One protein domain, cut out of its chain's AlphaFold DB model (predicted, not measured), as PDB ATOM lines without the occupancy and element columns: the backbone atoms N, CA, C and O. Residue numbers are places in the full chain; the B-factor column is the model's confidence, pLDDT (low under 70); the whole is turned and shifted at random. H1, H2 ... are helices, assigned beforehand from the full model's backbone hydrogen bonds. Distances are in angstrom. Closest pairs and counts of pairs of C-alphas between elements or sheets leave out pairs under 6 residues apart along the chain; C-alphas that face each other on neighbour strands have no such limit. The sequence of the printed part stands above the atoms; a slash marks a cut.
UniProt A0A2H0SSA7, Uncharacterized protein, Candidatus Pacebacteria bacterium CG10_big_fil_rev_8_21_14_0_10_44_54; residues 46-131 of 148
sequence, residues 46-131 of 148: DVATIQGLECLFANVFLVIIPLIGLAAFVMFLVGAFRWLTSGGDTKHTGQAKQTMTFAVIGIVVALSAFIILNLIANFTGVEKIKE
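AT A GLANCE: This is residues 46 to 131 of the 148 residues of an uncharacterized protein of Candidatus Pacebacteria bacterium CG10_big_fil_rev_8_21_14_0_10_44_54 (UniProt A0A2H0SSA7). Two long helices, H1 and H2, make an open V: they meet near the turn between them, where residues 79 to 83 touch residues 92 to 99, and their other ends spread apart. The short helix H3 folds back on H2 at the far end of that arm. Residues 46 to 75, most of H1 and the residues before it, stand free. The printed part has 86 residues with three named helices, in the order H1, H2, H3, and no named strand; its class is all helix. The whole is extended, with a radius of gyration of the C-alphas of 19.8 A, and flat, spanning 63 by 36 by 14 A.

IN THESE COORDINATES: H1, the longest helix, holds residues 50 to 85 and is 51.2 A long from first to last C-alpha; it begins at C-alpha 50 at (191.438, 69.405, 142.782). It has a kink of 29 degrees near residue 62. H2, residues 90 to 124, is 50.6 A long and ends at C-alpha 124 at (166.139, 76.158, 140.999). H3, residues 127 to 130, is 6.0 A long.

HOW THE PARTS SIT: H1 and H2 form a helical hairpin and touch, the closest C-alphas being those of Trp 83 and Ala 96, 5.5 A apart. They run opposite ways at a steep tilt of 37 degrees, only just past shallow. H2 touches H3 with residues 117 to 121 alone; their closest C-alphas, of Ala 121 and Glu 127, are 5.2 A apart. H1 and H3 are apart. In H2 every O i to N i+4 pair is within hydrogen-bond range, in H1 30 of 32, and H3 is too short for such a pair.

THE WHOLE: The C-alphas of Asp 46 and Gly 88, the two farthest apart, are 65.9 A from each other. The printed part has no cut, and both links are tight. The mean pLDDT of the printed part is 82.6; residues 46 to 49 and residue 88 are under 70.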
ATOM      1  N   ASP A  46     199.942  60.284 147.693       59.69
ATOM      2  CA  ASP A  46     198.741  60.606 146.895       59.69
ATOM      3  C   ASP A  46     198.908  61.818 145.951       59.69
ATOM      4  O   ASP A  46     199.582  62.813 146.245       59.69
ATOM      5  N   VAL A  47     198.282  61.728 144.776       65.00
ATOM      6  CA  VAL A  47     198.310  62.761 143.731       65.00
ATOM      7  C   VAL A  47     197.552  64.016 144.171       65.00
ATOM      8  O   VAL A  47     196.530  63.950 144.851       65.00
ATOM      9  N   ALA A  48     198.022  65.192 143.738       63.72
ATOM     10  CA  ALA A  48     197.362  66.461 144.042       63.72
ATOM     11  C   ALA A  48     195.918  66.478 143.502       63.72
ATOM     12  O   ALA A  48     195.678  66.617 142.303       63.72
ATOM     13  N   THR A  49     194.954  66.341 144.409       69.19
ATOM     14  CA  THR A  49     193.520  66.411 144.123       69.19
ATOM     15  C   THR A  49     193.075  67.866 143.881       69.19
ATOM     16  O   THR A  49     193.682  68.807 144.398       69.19
ATOM     17  N   ILE A  50     191.997  68.074 143.107       72.00
ATOM     18  CA  ILE A  50     191.438  69.405 142.782       72.00
ATOM     19  C   ILE A  50     191.139  70.238 144.044       72.00
ATOM     20  O   ILE A  50     191.391  71.441 144.044       72.00
ATOM     21  N   GLN A  51     190.723  69.612 145.150       72.25
ATOM     22  CA  GLN A  51     190.559  70.286 146.446       72.25
ATOM     23  C   GLN A  51     191.848  70.957 146.970       72.25
ATOM     24  O   GLN A  51     191.781  72.020 147.585       72.25
ATOM     25  N   GLY A  52     193.036  70.401 146.706       73.12
ATOM     26  CA  GLY A  52     194.306  71.029 147.098       73.12
ATOM     27  C   GLY A  52     194.572  72.329 146.331       73.12
ATOM     28  O   GLY A  52     195.055  73.314 146.894       73.12
ATOM     29  N   LEU A  53     194.178  72.367 145.054       78.50
ATOM     30  CA  LEU A  53     194.238  73.570 144.225       78.50
ATOM     31  C   LEU A  53     193.239  74.636 144.711       78.50
ATOM     32  O   LEU A  53     193.581  75.818 144.764       78.50
ATOM     33  N   GLU A  54     192.040  74.229 145.133       78.69
ATOM     34  CA  GLU A  54     191.062  75.128 145.763       78.69
ATOM     35  C   GLU A  54     191.618  75.761 147.050       78.69
ATOM     36  O   GLU A  54     191.498  76.974 147.229       78.69
ATOM     37  N   CYS A  55     192.307  74.991 147.901       76.25
ATOM     38  CA  CYS A  55     192.957  75.506 149.112       76.25
ATOM     39  C   CYS A  55     194.135  76.460 148.828       76.25
ATOM     40  O   CYS A  55     194.353  77.423 149.571       76.25
ATOM     41  N   LEU A  56     194.903  76.229 147.758       79.56
ATOM     42  CA  LEU A  56     195.950  77.161 147.325       79.56
ATOM     43  C   LEU A  56     195.329  78.513 146.959       79.56
ATOM     44  O   LEU A  56     195.738  79.555 147.477       79.56
ATOM     45  N   PHE A  57     194.320  78.494 146.083       83.25
ATOM     46  CA  PHE A  57     193.635  79.713 145.666       83.25
ATOM     47  C   PHE A  57     192.967  80.406 146.851       83.25
ATOM     48  O   PHE A  57     193.114  81.616 146.995       83.25
ATOM     49  N   ALA A  58     192.319  79.656 147.741       79.25
ATOM     50  CA  ALA A  58     191.738  80.151 148.983       79.25
ATOM     51  C   ALA A  58     192.704  81.027 149.788       79.25
ATOM     52  O   ALA A  58     192.379  82.164 150.128       79.25
ATOM     53  N   ASN A  59     193.902  80.513 150.072       78.75
ATOM     54  CA  ASN A  59     194.880  81.211 150.902       78.75
ATOM     55  C   ASN A  59     195.454  82.447 150.194       78.75
ATOM     56  O   ASN A  59     195.653  83.486 150.824       78.75
ATOM     57  N   VAL A  60     195.661  82.370 148.874       83.06
ATOM     58  CA  VAL A  60     196.092  83.521 148.063       83.06
ATOM     59  C   VAL A  60     195.015  84.609 148.045       83.06
ATOM     60  O   VAL A  60     195.313  85.782 148.284       83.06
ATOM     61  N   PHE A  61     193.754  84.233 147.812       84.25
ATOM     62  CA  PHE A  61     192.632  85.170 147.799       84.25
ATOM     63  C   PHE A  61     192.394  85.806 149.172       84.25
ATOM     64  O   PHE A  61     192.112  87.002 149.245       84.25
ATOM     65  N   LEU A  62     192.589  85.055 150.258       79.44
ATOM     66  CA  LEU A  62     192.448  85.548 151.628       79.44
ATOM     67  C   LEU A  62     193.406  86.708 151.938       79.44
ATOM     68  O   LEU A  62     193.026  87.621 152.667       79.44
ATOM     69  N   VAL A  63     194.606  86.716 151.353       79.50
ATOM     70  CA  VAL A  63     195.590  87.796 151.536       79.50
ATOM     71  C   VAL A  63     195.385  88.932 150.529       79.50
ATOM     72  O   VAL A  63     195.453  90.108 150.890       79.50
ATOM     73  N   ILE A  64     195.119  88.616 149.258       84.44
ATOM     74  CA  ILE A  64     195.070  89.638 148.202       84.44
ATOM     75  C   ILE A  64     193.767  90.453 148.211       84.44
ATOM     76  O   ILE A  64     193.803  91.650 147.932       84.44
ATOM     77  N   ILE A  65     192.621  89.855 148.561       85.88
ATOM     78  CA  ILE A  65     191.322  90.548 148.602       85.88
ATOM     79  C   ILE A  65     191.327  91.727 149.586       85.88
ATOM     80  O   ILE A  65     190.978  92.833 149.160       85.88
ATOM     81  N   PRO A  66     191.730  91.576 150.865       83.69
ATOM     82  CA  PRO A  66     191.766  92.710 151.786       83.69
ATOM     83  C   PRO A  66     192.796  93.763 151.365       83.69
ATOM     84  O   PRO A  66     192.549  94.955 151.540       83.69
ATOM     85  N   LEU A  67     193.912  93.355 150.750       84.75
ATOM     86  CA  LEU A  67     194.924  94.278 150.237       84.75
ATOM     87  C   LEU A  67     194.377  95.145 149.090       84.75
ATOM     88  O   LEU A  67     194.514  96.370 149.114       84.75
ATOM     89  N   ILE A  68     193.710  94.523 148.113       87.69
ATOM     90  CA  ILE A  68     193.047  95.227 147.007       87.69
ATOM     91  C   ILE A  68     191.920  96.110 147.547       87.69
ATOM     92  O   ILE A  68     191.806  97.261 147.133       87.69
ATOM     93  N   GLY A  69     191.118  95.610 148.492       86.56
ATOM     94  CA  GLY A  69     190.035  96.366 149.121       86.56
ATOM     95  C   GLY A  69     190.533  97.630 149.824       86.56
ATOM     96  O   GLY A  69     189.989  98.713 149.606       86.56
ATOM     97  N   LEU A  70     191.614  97.527 150.602       87.06
ATOM     98  CA  LEU A  70     192.239  98.669 151.269       87.06
ATOM     99  C   LEU A  70     192.812  99.674 150.259       87.06
ATOM    100  O   LEU A  70     192.575 100.877 150.380       87.06
ATOM    101  N   ALA A  71     193.532  99.195 149.242       85.69
ATOM    102  CA  ALA A  71     194.092 100.052 148.198       85.69
ATOM    103  C   ALA A  71     192.992 100.788 147.411       85.69
ATOM    104  O   ALA A  71     193.085 101.999 147.185       85.69
ATOM    105  N   ALA A  72     191.920 100.081 147.049       83.56
ATOM    106  CA  ALA A  72     190.753 100.647 146.383       83.56
ATOM    107  C   ALA A  72     190.056 101.696 147.260       83.56
ATOM    108  O   ALA A  72     189.705 102.767 146.768       83.56
ATOM    109  N   PHE A  73     189.917 101.436 148.562       86.06
ATOM    110  CA  PHE A  73     189.321 102.375 149.510       86.06
ATOM    111  C   PHE A  73     190.126 103.678 149.630       86.06
ATOM    112  O   PHE A  73     189.559 104.770 149.559       86.06
ATOM    113  N   VAL A  74     191.457 103.597 149.728       87.06
ATOM    114  CA  VAL A  74     192.327 104.785 149.768       87.06
ATOM    115  C   VAL A  74     192.226 105.592 148.469       87.06
ATOM    116  O   VAL A  74     192.052 106.812 148.509       87.06
ATOM    117  N   MET A  75     192.290 104.929 147.310       80.62
ATOM    118  CA  MET A  75     192.141 105.591 146.008       80.62
ATOM    119  C   MET A  75     190.764 106.242 145.843       80.62
ATOM    120  O   MET A  75     190.669 107.347 145.301       80.62
ATOM    121  N   PHE A  76     189.709 105.605 146.355       84.75
ATOM    122  CA  PHE A  76     188.361 106.162 146.371       84.75
ATOM    123  C   PHE A  76     188.298 107.469 147.173       84.75
ATOM    124  O   PHE A  76     187.787 108.469 146.664       84.75
ATOM    125  N   LEU A  77     188.882 107.509 148.377       86.69
ATOM    126  CA  LEU A  77     188.940 108.732 149.188       86.69
ATOM    127  C   LEU A  77     189.698 109.854 148.471       86.69
ATOM    128  O   LEU A  77     189.207 110.980 148.400       86.69
ATOM    129  N   VAL A  78     190.862 109.560 147.883       81.38
ATOM    130  CA  VAL A  78     191.651 110.554 147.132       81.38
ATOM    131  C   VAL A  78     190.867 111.095 145.931       81.38
ATOM    132  O   VAL A  78     190.862 112.305 145.690       81.38
ATOM    133  N   GLY A  79     190.162 110.229 145.198       76.31
ATOM    134  CA  GLY A  79     189.285 110.625 144.095       76.31
ATOM    135  C   GLY A  79     188.116 111.505 144.546       76.31
ATOM    136  O   GLY A  79     187.835 112.527 143.913       76.31
ATOM    137  N   ALA A  80     187.485 111.163 145.671       82.06
ATOM    138  CA  ALA A  80     186.385 111.927 146.254       82.06
ATOM    139  C   ALA A  80     186.836 113.323 146.713       82.06
ATOM    140  O   ALA A  80     186.212 114.324 146.357       82.06
ATOM    141  N   PHE A  81     187.963 113.419 147.426       82.69
ATOM    142  CA  PHE A  81     188.525 114.709 147.833       82.69
ATOM    143  C   PHE A  81     188.922 115.565 146.633       82.69
ATOM    144  O   PHE A  81     188.661 116.770 146.628       82.69
ATOM    145  N   ARG A  82     189.505 114.961 145.591       78.50
ATOM    146  CA  ARG A  82     189.853 115.663 144.352       78.50
ATOM    147  C   ARG A  82     188.615 116.231 143.661       78.50
ATOM    148  O   ARG A  82     188.676 117.363 143.197       78.50
ATOM    149  N   TRP A  83     187.490 115.515 143.638       76.38
ATOM    150  CA  TRP A  83     186.233 116.049 143.099       76.38
ATOM    151  C   TRP A  83     185.715 117.247 143.903       76.38
ATOM    152  O   TRP A  83     185.440 118.294 143.319       76.38
ATOM    153  N   LEU A  84     185.663 117.130 145.234       82.38
ATOM    154  CA  LEU A  84     185.180 118.195 146.124       82.38
ATOM    155  C   LEU A  84     186.041 119.465 146.057       82.38
ATOM    156  O   LEU A  84     185.532 120.575 146.183       82.38
ATOM    157  N   THR A  85     187.346 119.313 145.833       81.38
ATOM    158  CA  THR A  85     188.313 120.426 145.785       81.38
ATOM    159  C   THR A  85     188.550 120.988 144.380       81.38
ATOM    160  O   THR A  85     189.291 121.957 144.239       81.38
ATOM    161  N   SER A  86     187.897 120.450 143.341       76.44
ATOM    162  CA  SER A  86     188.104 120.852 141.936       76.44
ATOM    163  C   SER A  86     187.640 122.278 141.600       76.44
ATOM    164  O   SER A  86     187.971 122.781 140.531       76.44
ATOM    165  N   GLY A  87     186.868 122.937 142.472       75.88
ATOM    166  CA  GLY A  87     186.609 124.384 142.420       75.88
ATOM    167  C   GLY A  87     185.963 124.948 141.142       75.88
ATOM    168  O   GLY A  87     185.906 126.165 141.004       75.88
ATOM    169  N   GLY A  88     185.484 124.107 140.217       69.56
ATOM    170  CA  GLY A  88     184.885 124.529 138.944       69.56
ATOM    171  C   GLY A  88     185.813 124.486 137.721       69.56
ATOM    172  O   GLY A  88     185.396 124.917 136.647       69.56
ATOM    173  N   ASP A  89     187.037 123.953 137.829       80.06
ATOM    174  CA  ASP A  89     187.869 123.689 136.646       80.06
ATOM    175  C   ASP A  89     187.244 122.563 135.804       80.06
ATOM    176  O   ASP A  89     187.178 121.403 136.221       80.06
ATOM    177  N   THR A  90     186.803 122.910 134.592       74.94
ATOM    178  CA  THR A  90     186.129 122.006 133.645       74.94
ATOM    179  C   THR A  90     186.891 120.705 133.374       74.94
ATOM    180  O   THR A  90     186.262 119.660 133.195       74.94
ATOM    181  N   LYS A  91     188.230 120.717 133.411       79.19
ATOM    182  CA  LYS A  91     189.053 119.521 133.192       79.19
ATOM    183  C   LYS A  91     189.001 118.582 134.394       79.19
ATOM    184  O   LYS A  91     188.866 117.367 134.235       79.19
ATOM    185  N   HIS A  92     189.081 119.139 135.599       73.25
ATOM    186  CA  HIS A  92     189.022 118.372 136.840       73.25
ATOM    187  C   HIS A  92     187.603 117.873 137.135       73.25
ATOM    188  O   HIS A  92     187.427 116.709 137.499       73.25
ATOM    189  N   THR A  93     186.584 118.693 136.870       77.50
ATOM    190  CA  THR A  93     185.171 118.309 136.978       77.50
ATOM    191  C   THR A  93     184.784 117.252 135.942       77.50
ATOM    192  O   THR A  93     184.088 116.299 136.287       77.50
ATOM    193  N   GLY A  94     185.261 117.370 134.696       82.12
ATOM    194  CA  GLY A  94     185.012 116.384 133.640       82.12
ATOM    195  C   GLY A  94     185.574 115.004 133.985       82.12
ATOM    196  O   GLY A  94     184.839 114.016 133.961       82.12
ATOM    197  N   GLN A  95     186.844 114.943 134.403       78.62
ATOM    198  CA  GLN A  95     187.456 113.686 134.855       78.62
ATOM    199  C   GLN A  95     186.736 113.096 136.068       78.62
ATOM    200  O   GLN A  95     186.478 111.898 136.110       78.62
ATOM    201  N   ALA A  96     186.373 113.921 137.047       74.88
ATOM    202  CA  ALA A  96     185.706 113.430 138.241       74.88
ATOM    203  C   ALA A  96     184.285 112.911 137.964       74.88
ATOM    204  O   ALA A  96     183.899 111.886 138.520       74.88
ATOM    205  N   LYS A  97     183.532 113.540 137.052       79.81
ATOM    206  CA  LYS A  97     182.218 113.042 136.611       79.81
ATOM    207  C   LYS A  97     182.335 111.688 135.908       79.81
ATOM    208  O   LYS A  97     181.502 110.806 136.124       79.81
ATOM    209  N   GLN A  98     183.379 111.502 135.102       84.19
ATOM    210  CA  GLN A  98     183.664 110.219 134.463       84.19
ATOM    211  C   GLN A  98     184.001 109.141 135.505       84.19
ATOM    212  O   GLN A  98     183.403 108.068 135.483       84.19
ATOM    213  N   THR A  99     184.865 109.447 136.477       81.31
ATOM    214  CA  THR A  99     185.174 108.543 137.597       81.31
ATOM    215  C   THR A  99     183.930 108.190 138.414       81.31
ATOM    216  O   THR A  99     183.728 107.026 138.749       81.31
ATOM    217  N   MET A 100     183.055 109.161 138.691       81.62
ATOM    218  CA  MET A 100     181.782 108.916 139.377       81.62
ATOM    219  C   MET A 100     180.854 108.005 138.580       81.62
ATOM    220  O   MET A 100     180.238 107.115 139.152       81.62
ATOM    221  N   THR A 101     180.782 108.190 137.263       87.44
ATOM    222  CA  THR A 101     179.961 107.338 136.392       87.44
ATOM    223  C   THR A 101     180.459 105.895 136.435       87.44
ATOM    224  O   THR A 101     179.659 104.981 136.614       87.44
ATOM    225  N   PHE A 102     181.776 105.677 136.368       87.88
ATOM    226  CA  PHE A 102     182.353 104.339 136.509       87.88
ATOM    227  C   PHE A 102     182.121 103.728 137.898       87.88
ATOM    228  O   PHE A 102     181.797 102.545 137.988       87.88
ATOM    229  N   ALA A 103     182.215 104.520 138.969       84.38
ATOM    230  CA  ALA A 103     181.894 104.060 140.320       84.38
ATOM    231  C   ALA A 103     180.420 103.634 140.453       84.38
ATOM    232  O   ALA A 103     180.137 102.571 141.005       84.38
ATOM    233  N   VAL A 104     179.484 104.410 139.894       91.69
ATOM    234  CA  VAL A 104     178.051 104.067 139.885       91.69
ATOM    235  C   VAL A 104     177.800 102.793 139.079       91.69
ATOM    236  O   VAL A 104     177.093 101.912 139.562       91.69
ATOM    237  N   ILE A 105     178.408 102.651 137.898       94.56
ATOM    238  CA  ILE A 105     178.290 101.431 137.085       94.56
ATOM    239  C   ILE A 105     178.780 100.209 137.872       94.56
ATOM    240  O   ILE A 105     178.096  99.190 137.886       94.56
ATOM    241  N   GLY A 106     179.910 100.313 138.579       88.31
ATOM    242  CA  GLY A 106     180.422  99.224 139.416       88.31
ATOM    243  C   GLY A 106     179.433  98.783 140.501       88.31
ATOM    244  O   GLY A 106     179.192  97.588 140.666       88.31
ATOM    245  N   ILE A 107     178.802  99.738 141.193       89.81
ATOM    246  CA  ILE A 107     177.778  99.452 142.213       89.81
ATOM    247  C   ILE A 107     176.554  98.780 141.580       89.81
ATOM    248  O   ILE A 107     176.063  97.780 142.101       89.81
ATOM    249  N   VAL A 108     176.075  99.295 140.446       96.19
ATOM    250  CA  VAL A 108     174.918  98.732 139.732       96.19
ATOM    251  C   VAL A 108     175.192  97.294 139.294       96.19
ATOM    252  O   VAL A 108     174.341  96.428 139.485       96.19
ATOM    253  N   VAL A 109     176.387  97.012 138.770       95.81
ATOM    254  CA  VAL A 109     176.786  95.655 138.373       95.81
ATOM    255  C   VAL A 109     176.836  94.721 139.587       95.81
ATOM    256  O   VAL A 109     176.267  93.632 139.531       95.81
ATOM    257  N   ALA A 110     177.426  95.147 140.707       91.62
ATOM    258  CA  ALA A 110     177.477  94.339 141.929       91.62
ATOM    259  C   ALA A 110     176.074  94.008 142.476       91.62
ATOM    260  O   ALA A 110     175.786  92.855 142.801       91.62
ATOM    261  N   LEU A 111     175.174  94.996 142.516       95.00
ATOM    262  CA  LEU A 111     173.780  94.789 142.919       95.00
ATOM    263  C   LEU A 111     173.038  93.867 141.947       95.00
ATOM    264  O   LEU A 111     172.272  93.006 142.377       95.00
ATOM    265  N   SER A 112     173.288  94.007 140.642       95.62
ATOM    266  CA  SER A 112     172.670  93.146 139.632       95.62
ATOM    267  C   SER A 112     173.076  91.681 139.803       95.62
ATOM    268  O   SER A 112     172.216  90.808 139.725       95.62
ATOM    269  N   ALA A 113     174.340  91.401 140.137       93.69
ATOM    270  CA  ALA A 113     174.811  90.045 140.402       93.69
ATOM    271  C   ALA A 113     174.074  89.411 141.593       93.69
ATOM    272  O   ALA A 113     173.626  88.270 141.498       93.69
ATOM    273  N   PHE A 114     173.867  90.164 142.679       90.44
ATOM    274  CA  PHE A 114     173.089  89.695 143.832       90.44
ATOM    275  C   PHE A 114     171.639  89.364 143.455       90.44
ATOM    276  O   PHE A 114     171.114  88.320 143.843       90.44
ATOM    277  N   ILE A 115     170.990  90.228 142.669       93.31
ATOM    278  CA  ILE A 115     169.619  89.993 142.198       93.31
ATOM    279  C   ILE A 115     169.561  88.738 141.323       93.31
ATOM    280  O   ILE A 115     168.676  87.908 141.515       93.31
ATOM    281  N   ILE A 116     170.514  88.567 140.404       92.56
ATOM    282  CA  ILE A 116     170.579  87.405 139.510       92.56
ATOM    283  C   ILE A 116     170.767  86.109 140.308       92.56
ATOM    284  O   ILE A 116     170.038  85.150 140.070       92.56
ATOM    285  N   LEU A 117     171.680  86.070 141.283       90.50
ATOM    286  CA  LEU A 117     171.888  84.884 142.125       90.50
ATOM    287  C   LEU A 117     170.631  84.519 142.923       90.50
ATOM    288  O   LEU A 117     170.266  83.347 142.989       90.50
ATOM    289  N   ASN A 118     169.932  85.513 143.476       89.06
ATOM    290  CA  ASN A 118     168.658  85.281 144.156       89.06
ATOM    291  C   ASN A 118     167.578  84.789 143.195       89.06
ATOM    292  O   ASN A 118     166.797  83.911 143.550       89.06
ATOM    293  N   LEU A 119     167.523  85.333 141.980       91.06
ATOM    294  CA  LEU A 119     166.577  84.891 140.964       91.06
ATOM    295  C   LEU A 119     166.814  83.416 140.624       91.06
ATOM    296  O   LEU A 119     165.880  82.622 140.671       91.06
ATOM    297  N   ILE A 120     168.069  83.034 140.374       92.25
ATOM    298  CA  ILE A 120     168.451  81.649 140.078       92.25
ATOM    299  C   ILE A 120     168.126  80.729 141.259       92.25
ATOM    300  O   ILE A 120     167.528  79.682 141.041       92.25
ATOM    301  N   ALA A 121     168.456  81.117 142.493       90.19
ATOM    302  CA  ALA A 121     168.179  80.312 143.686       90.19
ATOM    303  C   ALA A 121     166.676  80.059 143.886       90.19
ATOM    304  O   ALA A 121     166.278  78.939 144.196       90.19
ATOM    305  N   ASN A 122     165.837  81.075 143.659       88.06
ATOM    306  CA  ASN A 122     164.383  80.931 143.743       88.06
ATOM    307  C   ASN A 122     163.815  80.054 142.614       88.06
ATOM    308  O   ASN A 122     162.849  79.332 142.837       88.06
ATOM    309  N   PHE A 123     164.405  80.096 141.415       89.19
ATOM    310  CA  PHE A 123     163.965  79.265 140.289       89.19
ATOM    311  C   PHE A 123     164.395  77.801 140.404       89.19
ATOM    312  O   PHE A 123     163.633  76.918 140.023       89.19
ATOM    313  N   THR A 124     165.608  77.528 140.890       88.69
ATOM    314  CA  THR A 124     166.139  76.158 140.999       88.69
ATOM    315  C   THR A 124     165.811  75.494 142.334       88.69
ATOM    316  O   THR A 124     165.969  74.283 142.455       88.69
ATOM    317  N   GLY A 125     165.383  76.261 143.342       83.31
ATOM    318  CA  GLY A 125     165.165  75.777 144.708       83.31
ATOM    319  C   GLY A 125     166.460  75.452 145.464       83.31
ATOM    320  O   GLY A 125     166.414  74.987 146.600       83.31
ATOM    321  N   VAL A 126     167.629  75.693 144.860       84.12
ATOM    322  CA  VAL A 126     168.932  75.406 145.465       84.12
ATOM    323  C   VAL A 126     169.467  76.672 146.114       84.12
ATOM    324  O   VAL A 126     170.129  77.490 145.482       84.12
ATOM    325  N   GLU A 127     169.218  76.831 147.410       80.88
ATOM    326  CA  GLU A 127     169.672  78.013 148.149       80.88
ATOM    327  C   GLU A 127     171.187  78.052 148.398       80.88
ATOM    328  O   GLU A 127     171.749  79.131 148.602       80.88
ATOM    329  N   LYS A 128     171.861  76.896 148.327       75.69
ATOM    330  CA  LYS A 128     173.297  76.749 148.622       75.69
ATOM    331  C   LYS A 128     174.205  77.559 147.688       75.69
ATOM    332  O   LYS A 128     175.316  77.895 148.071       75.69
ATOM    333  N   ILE A 129     173.732  77.955 146.502       79.88
ATOM    334  CA  ILE A 129     174.510  78.784 145.559       79.88
ATOM    335  C   ILE A 129     174.780  80.205 146.077       79.88
ATOM    336  O   ILE A 129     175.645  80.899 145.550       79.88
ATOM    337  N   LYS A 130     174.030  80.651 147.094       78.88
ATOM    338  CA  LYS A 130     174.226  81.954 147.747       78.88
ATOM    339  C   LYS A 130     175.403  81.929 148.729       78.88
ATOM    340  O   LYS A 130     175.936  82.983 149.063       78.88
ATOM    341  N   GLU A 131     175.798  80.746 149.196       72.56
ATOM    342  CA  GLU A 131     176.824  80.559 150.218       72.56
ATOM    343  C   GLU A 131     178.091  79.976 149.585       72.56
ATOM    344  O   GLU A 131     178.336  78.772 149.590       72.56
TER     345      GLU A 131